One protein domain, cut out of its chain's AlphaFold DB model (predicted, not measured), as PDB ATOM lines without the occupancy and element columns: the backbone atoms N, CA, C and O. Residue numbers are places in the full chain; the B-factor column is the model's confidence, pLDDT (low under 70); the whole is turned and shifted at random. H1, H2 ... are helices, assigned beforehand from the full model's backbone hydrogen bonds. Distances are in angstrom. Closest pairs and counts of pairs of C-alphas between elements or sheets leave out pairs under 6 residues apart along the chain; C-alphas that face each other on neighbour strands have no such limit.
ATOM      1  N   LEU A 121       7.421 -51.229 -15.302       73.06
ATOM      2  CA  LEU A 121       6.705 -52.439 -14.892       73.06
ATOM      3  C   LEU A 121       5.270 -52.162 -14.424       73.06
ATOM      4  O   LEU A 121       4.470 -53.090 -14.318       73.06
ATOM      5  N   SER A 122       4.914 -50.898 -14.186       74.69
ATOM      6  CA  SER A 122       3.608 -50.507 -13.642       74.69
ATOM      7  C   SER A 122       2.433 -50.583 -14.642       74.69
ATOM      8  O   SER A 122       1.294 -50.268 -14.289       74.69
ATOM      9  N   LYS A 123       2.666 -51.068 -15.875       80.88
ATOM     10  CA  LYS A 123       1.657 -51.355 -16.919       80.88
ATOM     11  C   LYS A 123       0.651 -50.208 -17.118       80.88
ATOM     12  O   LYS A 123       0.982 -49.189 -17.710       80.88
ATOM     13  N   ARG A 124      -0.588 -50.363 -16.637       79.38
ATOM     14  CA  ARG A 124      -1.669 -49.376 -16.802       79.38
ATOM     15  C   ARG A 124      -1.359 -48.060 -16.085       79.38
ATOM     16  O   ARG A 124      -1.692 -46.998 -16.600       79.38
ATOM     17  N   LEU A 125      -0.684 -48.128 -14.937       78.62
ATOM     18  CA  LEU A 125      -0.291 -46.943 -14.177       78.62
ATOM     19  C   LEU A 125       0.769 -46.129 -14.934       78.62
ATOM     20  O   LEU A 125       0.707 -44.905 -14.938       78.62
ATOM     21  N   PHE A 126       1.669 -46.800 -15.659       79.94
ATOM     22  CA  PHE A 126       2.641 -46.149 -16.538       79.94
ATOM     23  C   PHE A 126       1.970 -45.387 -17.684       79.94
ATOM     24  O   PHE A 126       2.376 -44.276 -18.005       79.94
ATOM     25  N   GLN A 127       0.927 -45.958 -18.291       81.50
ATOM     26  CA  GLN A 127       0.179 -45.284 -19.359       81.50
ATOM     27  C   GLN A 127      -0.505 -44.017 -18.843       81.50
ATOM     28  O   GLN A 127      -0.420 -42.973 -19.484       81.50
ATOM     29  N   GLN A 128      -1.134 -44.094 -17.667       81.12
ATOM     30  CA  GLN A 128      -1.754 -42.933 -17.034       81.12
ATOM     31  C   GLN A 128      -0.712 -41.857 -16.708       81.12
ATOM     32  O   GLN A 128      -0.898 -40.689 -17.033       81.12
ATOM     33  N   PHE A 129       0.424 -42.280 -16.158       81.19
ATOM     34  CA  PHE A 129       1.557 -41.413 -15.887       81.19
ATOM     35  C   PHE A 129       2.090 -40.719 -17.151       81.19
ATOM     36  O   PHE A 129       2.363 -39.525 -17.117       81.19
ATOM     37  N   LEU A 130       2.221 -41.434 -18.275       79.69
ATOM     38  CA  LEU A 130       2.658 -40.840 -19.541       79.69
ATOM     39  C   LEU A 130       1.678 -39.782 -20.046       79.69
ATOM     40  O   LEU A 130       2.117 -38.725 -20.499       79.69
ATOM     41  N   CYS A 131       0.375 -40.058 -19.965       81.75
ATOM     42  CA  CYS A 131      -0.652 -39.092 -20.342       81.75
ATOM     43  C   CYS A 131      -0.573 -37.834 -19.470       81.75
ATOM     44  O   CYS A 131      -0.519 -36.734 -20.011       81.75
ATOM     45  N   ASP A 132      -0.489 -37.995 -18.148       78.81
ATOM     46  CA  ASP A 132      -0.414 -36.869 -17.209       78.81
ATOM     47  C   ASP A 132       0.899 -36.081 -17.348       78.81
ATOM     48  O   ASP A 132       0.925 -34.855 -17.280       78.81
ATOM     49  N   ALA A 133       2.014 -36.765 -17.603       78.19
ATOM     50  CA  ALA A 133       3.281 -36.102 -17.879       78.19
ATOM     51  C   ALA A 133       3.239 -35.309 -19.195       78.19
ATOM     52  O   ALA A 133       3.801 -34.216 -19.277       78.19
ATOM     53  N   PHE A 134       2.576 -35.837 -20.228       79.25
ATOM     54  CA  PHE A 134       2.395 -35.134 -21.495       79.25
ATOM     55  C   PHE A 134       1.535 -33.880 -21.322       79.25
ATOM     56  O   PHE A 134       1.936 -32.804 -21.766       79.25
ATOM     57  N   THR A 135       0.394 -33.983 -20.634       77.50
ATOM     58  CA  THR A 135      -0.477 -32.829 -20.372       77.50
ATOM     59  C   THR A 135       0.225 -31.775 -19.517       77.50
ATOM     60  O   THR A 135       0.125 -30.589 -19.825       77.50
ATOM     61  N   MET A 136       1.019 -32.182 -18.520       75.50
ATOM     62  CA  MET A 136       1.849 -31.278 -17.715       75.50
ATOM     63  C   MET A 136       2.883 -30.526 -18.570       75.50
ATOM     64  O   MET A 136       3.043 -29.309 -18.433       75.50
ATOM     65  N   ILE A 137       3.577 -31.221 -19.480       77.50
ATOM     66  CA  ILE A 137       4.553 -30.603 -20.392       77.50
ATOM     67  C   ILE A 137       3.861 -29.614 -21.333       77.50
ATOM     68  O   ILE A 137       4.329 -28.482 -21.476       77.50
ATOM     69  N   GLU A 138       2.748 -30.003 -21.954       75.44
ATOM     70  CA  GLU A 138       1.998 -29.126 -22.856       75.44
ATOM     71  C   GLU A 138       1.413 -27.912 -22.122       75.44
ATOM     72  O   GLU A 138       1.520 -26.787 -22.613       75.44
ATOM     73  N   SER A 139       0.904 -28.091 -20.901       76.31
ATOM     74  CA  SER A 139       0.443 -26.995 -20.038       76.31
ATOM     75  C   SER A 139       1.571 -26.006 -19.718       76.31
ATOM     76  O   SER A 139       1.391 -24.785 -19.811       76.31
ATOM     77  N   ASN A 140       2.781 -26.503 -19.436       76.75
ATOM     78  CA  ASN A 140       3.954 -25.654 -19.233       76.75
ATOM     79  C   ASN A 140       4.358 -24.904 -20.517       76.75
ATOM     80  O   ASN A 140       4.640 -23.706 -20.477       76.75
ATOM     81  N   ARG A 141       4.329 -25.566 -21.683       76.50
ATOM     82  CA  ARG A 141       4.603 -24.924 -22.983       76.50
ATOM     83  C   ARG A 141       3.595 -23.820 -23.294       76.50
ATOM     84  O   ARG A 141       3.994 -22.727 -23.692       76.50
ATOM     85  N   LEU A 142       2.307 -24.075 -23.075       77.19
ATOM     86  CA  LEU A 142       1.243 -23.087 -23.255       77.19
ATOM     87  C   LEU A 142       1.387 -21.917 -22.279       77.19
ATOM     88  O   LEU A 142       1.270 -20.762 -22.687       77.19
ATOM     89  N   SER A 143       1.718 -22.199 -21.018       76.88
ATOM     90  CA  SER A 143       2.017 -21.172 -20.016       76.88
ATOM     91  C   SER A 143       3.190 -20.302 -20.461       76.88
ATOM     92  O   SER A 143       3.090 -19.076 -20.468       76.88
ATOM     93  N   PHE A 144       4.277 -20.913 -20.933       78.00
ATOM     94  CA  PHE A 144       5.422 -20.185 -21.470       78.00
ATOM     95  C   PHE A 144       5.032 -19.287 -22.651       78.00
ATOM     96  O   PHE A 144       5.426 -18.119 -22.680       78.00
ATOM     97  N   ILE A 145       4.241 -19.802 -23.597       74.81
ATOM     98  CA  ILE A 145       3.744 -19.037 -24.749       74.81
ATOM     99  C   ILE A 145       2.874 -17.869 -24.283       74.81
ATOM    100  O   ILE A 145       3.019 -16.770 -24.811       74.81
ATOM    101  N   LYS A 146       2.008 -18.075 -23.283       73.44
ATOM    102  CA  LYS A 146       1.133 -17.046 -22.706       73.44
ATOM    103  C   LYS A 146       1.925 -15.919 -22.039       73.44
ATOM    104  O   LYS A 146       1.655 -14.753 -22.313       73.44
ATOM    105  N   TYR A 147       2.914 -16.244 -21.206       74.00
ATOM    106  CA  TYR A 147       3.692 -15.238 -20.471       74.00
ATOM    107  C   TYR A 147       4.768 -14.548 -21.320       74.00
ATOM    108  O   TYR A 147       5.127 -13.408 -21.036       74.00
ATOM    109  N   ASN A 148       5.260 -15.191 -22.385       75.88
ATOM    110  CA  ASN A 148       6.283 -14.625 -23.274       75.88
ATOM    111  C   ASN A 148       5.721 -14.081 -24.600       75.88
ATOM    112  O   ASN A 148       6.489 -13.864 -25.540       75.88
ATOM    113  N   GLN A 149       4.412 -13.810 -24.684       68.88
ATOM    114  CA  GLN A 149       3.776 -13.241 -25.884       68.88
ATOM    115  C   GLN A 149       4.477 -11.971 -26.392       68.88
ATOM    116  O   GLN A 149       4.583 -11.773 -27.598       68.88
ATOM    117  N   SER A 150       5.007 -11.126 -25.500       65.00
ATOM    118  CA  SER A 150       5.729  -9.904 -25.878       65.00
ATOM    119  C   SER A 150       7.020 -10.172 -26.659       65.00
ATOM    120  O   SER A 150       7.346  -9.405 -27.557       65.00
ATOM    121  N   LYS A 151       7.728 -11.268 -26.360       67.75
ATOM    122  CA  LYS A 151       8.952 -11.687 -27.069       67.75
ATOM    123  C   LYS A 151       8.648 -12.448 -28.360       67.75
ATOM    124  O   LYS A 151       9.445 -12.417 -29.287       67.75
ATOM    125  N   LEU A 180      -0.935 -18.636 -30.710       68.94
ATOM    126  CA  LEU A 180      -0.174 -19.879 -30.746       68.94
ATOM    127  C   LEU A 180       0.776 -19.855 -31.953       68.94
ATOM    128  O   LEU A 180       0.310 -19.633 -33.074       68.94
ATOM    129  N   PRO A 181       2.087 -20.074 -31.757       69.12
ATOM    130  CA  PRO A 181       3.045 -20.154 -32.852       69.12
ATOM    131  C   PRO A 181       2.808 -21.413 -33.696       69.12
ATOM    132  O   PRO A 181       2.239 -22.395 -33.222       69.12
ATOM    133  N   ALA A 182       3.309 -21.425 -34.932       69.50
ATOM    134  CA  ALA A 182       3.221 -22.600 -35.802       69.50
ATOM    135  C   ALA A 182       4.025 -23.811 -35.283       69.50
ATOM    136  O   ALA A 182       3.785 -24.935 -35.699       69.50
ATOM    137  N   SER A 183       4.914 -23.615 -34.302       72.69
ATOM    138  CA  SER A 183       5.592 -24.698 -33.575       72.69
ATOM    139  C   SER A 183       4.688 -25.468 -32.598       72.69
ATOM    140  O   SER A 183       5.107 -26.489 -32.043       72.69
ATOM    141  N   PHE A 184       3.464 -24.992 -32.348       77.62
ATOM    142  CA  PHE A 184       2.478 -25.697 -31.534       77.62
ATOM    143  C   PHE A 184       1.680 -26.686 -32.396       77.62
ATOM    144  O   PHE A 184       0.806 -26.292 -33.172       77.62
ATOM    145  N   VAL A 185       1.988 -27.977 -32.254       75.31
ATOM    146  CA  VAL A 185       1.389 -29.070 -33.035       75.31
ATOM    147  C   VAL A 185      -0.127 -29.112 -32.837       75.31
ATOM    148  O   VAL A 185      -0.619 -29.041 -31.717       75.31
ATOM    149  N   GLY A 186      -0.872 -29.226 -33.938       74.06
ATOM    150  CA  GLY A 186      -2.339 -29.238 -33.932       74.06
ATOM    151  C   GLY A 186      -2.994 -27.853 -33.855       74.06
ATOM    152  O   GLY A 186      -4.212 -27.752 -33.973       74.06
ATOM    153  N   GLY A 187      -2.216 -26.774 -33.708       76.88
ATOM    154  CA  GLY A 187      -2.736 -25.409 -33.798       76.88
ATOM    155  C   GLY A 187      -3.086 -24.990 -35.239       76.88
ATOM    156  O   GLY A 187      -2.513 -25.523 -36.191       76.88
ATOM    157  N   PRO A 188      -3.951 -23.975 -35.438       70.75
ATOM    158  CA  PRO A 188      -4.314 -23.489 -36.775       70.75
ATOM    159  C   PRO A 188      -3.108 -23.073 -37.631       70.75
ATOM    160  O   PRO A 188      -3.028 -23.419 -38.807       70.75
ATOM    161  N   ARG A 189      -2.124 -22.390 -37.027       73.56
ATOM    162  CA  ARG A 189      -0.894 -21.976 -37.724       73.56
ATOM    163  C   ARG A 189       0.009 -23.152 -38.084       73.56
ATOM    164  O   ARG A 189       0.611 -23.130 -39.148       73.56
ATOM    165  N   TYR A 190       0.073 -24.170 -37.227       79.38
ATOM    166  CA  TYR A 190       0.797 -25.405 -37.525       79.38
ATOM    167  C   TYR A 190       0.188 -26.093 -38.746       79.38
ATOM    168  O   TYR A 190       0.901 -26.405 -39.691       79.38
ATOM    169  N   MET A 191      -1.139 -26.242 -38.783       80.44
ATOM    170  CA  MET A 191      -1.829 -26.846 -39.928       80.44
ATOM    171  C   MET A 191      -1.603 -26.058 -41.222       80.44
ATOM    172  O   MET A 191      -1.346 -26.652 -42.268       80.44
ATOM    173  N   GLN A 192      -1.647 -24.726 -41.150       80.56
ATOM    174  CA  GLN A 192      -1.384 -23.865 -42.301       80.56
ATOM    175  C   GLN A 192       0.068 -23.975 -42.790       80.56
ATOM    176  O   GLN A 192       0.298 -24.044 -43.995       80.56
ATOM    177  N   GLN A 193       1.042 -24.043 -41.878       83.81
ATOM    178  CA  GLN A 193       2.443 -24.253 -42.237       83.81
ATOM    179  C   GLN A 193       2.653 -25.623 -42.893       83.81
ATOM    180  O   GLN A 193       3.229 -25.685 -43.972       83.81
ATOM    181  N   GLN A 194       2.110 -26.699 -42.311       84.81
ATOM    182  CA  GLN A 194       2.202 -28.044 -42.892       84.81
ATOM    183  C   GLN A 194       1.594 -28.103 -44.299       84.81
ATOM    184  O   GLN A 194       2.120 -28.788 -45.174       84.81
ATOM    185  N   TYR A 195       0.504 -27.371 -44.538       86.50
ATOM    186  CA  TYR A 195      -0.090 -27.251 -45.866       86.50
ATOM    187  C   TYR A 195       0.831 -26.524 -46.857       86.50
ATOM    188  O   TYR A 195       1.008 -26.996 -47.979       86.50
ATOM    189  N   TYR A 196       1.440 -25.403 -46.461       87.88
ATOM    190  CA  TYR A 196       2.385 -24.691 -47.325       87.88
ATOM    191  C   TYR A 196       3.641 -25.514 -47.621       87.88
ATOM    192  O   TYR A 196       4.086 -25.531 -48.767       87.88
ATOM    193  N   ASP A 197       4.157 -26.250 -46.637       89.38
ATOM    194  CA  ASP A 197       5.299 -27.150 -46.815       89.38
ATOM    195  C   ASP A 197       4.949 -28.308 -47.763       89.38
ATOM    196  O   ASP A 197       5.723 -28.640 -48.668       89.38
ATOM    197  N   ALA A 198       3.745 -28.877 -47.636       85.25
ATOM    198  CA  ALA A 198       3.244 -29.882 -48.570       85.25
ATOM    199  C   ALA A 198       3.122 -29.316 -49.996       85.25
ATOM    200  O   ALA A 198       3.602 -29.929 -50.945       85.25
ATOM    201  N   MET A 199       2.561 -28.114 -50.155       87.69
ATOM    202  CA  MET A 199       2.444 -27.448 -51.458       87.69
ATOM    203  C   MET A 199       3.802 -27.114 -52.083       87.69
ATOM    204  O   MET A 199       3.981 -27.279 -53.290       87.69
ATOM    205  N   ALA A 200       4.777 -26.682 -51.281       88.50
ATOM    206  CA  ALA A 200       6.144 -26.449 -51.738       88.50
ATOM    207  C   ALA A 200       6.804 -27.751 -52.219       88.50
ATOM    208  O   ALA A 200       7.467 -27.763 -53.257       88.50
ATOM    209  N   THR A 201       6.554 -28.855 -51.513       87.19
ATOM    210  CA  THR A 201       7.023 -30.194 -51.892       87.19
ATOM    211  C   THR A 201       6.391 -30.648 -53.209       87.19
ATOM    212  O   THR A 201       7.119 -31.035 -54.122       87.19
ATOM    213  N   CYS A 202       5.068 -30.510 -53.364       87.56
ATOM    214  CA  CYS A 202       4.358 -30.816 -54.612       87.56
ATOM    215  C   CYS A 202       4.852 -29.960 -55.785       87.56
ATOM    216  O   CYS A 202       4.968 -30.440 -56.910       87.56
ATOM    217  N   LYS A 203       5.186 -28.689 -55.535       89.12
ATOM    218  CA  LYS A 203       5.766 -27.808 -56.554       89.12
ATOM    219  C   LYS A 203       7.158 -28.272 -56.995       89.12
ATOM    220  O   LYS A 203       7.510 -28.072 -58.154       89.12
ATOM    221  N   HIS A 204       7.953 -28.842 -56.090       88.31
ATOM    222  CA  HIS A 204       9.318 -29.270 -56.392       88.31
ATOM    223  C   HIS A 204       9.387 -30.660 -57.040       88.31
ATOM    224  O   HIS A 204      10.126 -30.838 -58.003       88.31
ATOM    225  N   PHE A 205       8.614 -31.624 -56.536       87.94
ATOM    226  CA  PHE A 205       8.679 -33.030 -56.957       87.94
ATOM    227  C   PHE A 205       7.529 -33.472 -57.875       87.94
ATOM    228  O   PHE A 205       7.578 -34.575 -58.411       87.94
ATOM    229  N   GLY A 206       6.521 -32.623 -58.088       85.69
ATOM    230  CA  GLY A 206       5.291 -32.982 -58.794       85.69
ATOM    231  C   GLY A 206       4.184 -33.437 -57.842       85.69
ATOM    232  O   GLY A 206       4.394 -33.623 -56.641       85.69
ATOM    233  N   PHE A 207       2.970 -33.569 -58.375       83.75
ATOM    234  CA  PHE A 207       1.819 -33.996 -57.584       83.75
ATOM    235  C   PHE A 207       1.930 -35.486 -57.231       83.75
ATOM    236  O   PHE A 207       2.310 -36.279 -58.089       83.75
TER     237      PHE A 207
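AT A GLANCE: This is residues 121 to 151 and 180 to 207 of the 226 residues of the protein "Helitron_like_N domain-containing protein" of Microthlaspi erraticum (UniProt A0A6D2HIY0). Two helices spread as the two arms of an open V, loosely formed, with the last residues of H1 and the first of H2 toward its corner, where the printed part is cut. The outer parts of both arms stick out, with residues 121 to 137 and 200 to 206 standing free. The printed part has 59 residues with two named helices, H1 then H2, and no named strand; its class is all helix. It is extended, with a radius of gyration of the C-alphas of 17.2 A, and flat, spanning 48 by 36 by 13 A.

IN THESE COORDINATES: H1, residues 124 to 147, runs 34.8 A from C-alpha 124 at (-1.669, -49.376, -16.802). H2, residues 188 to 205, runs 25.8 A to C-alpha 205 at (8.679, -33.030, -56.957).

HOW THE PARTS SIT: H1 and H2 are apart. In both, every O i to N i+4 pair is within hydrogen-bond range.

THE WHOLE: The C-alphas of Ser 122 and Lys 203, the two farthest apart, are 48.6 A apart. Residues 152 to 179 are not printed; C-alphas 151 and 180 are 12.8 A apart across this cut. Residues 149 to 151 and 180 to 182 have pLDDT under 70.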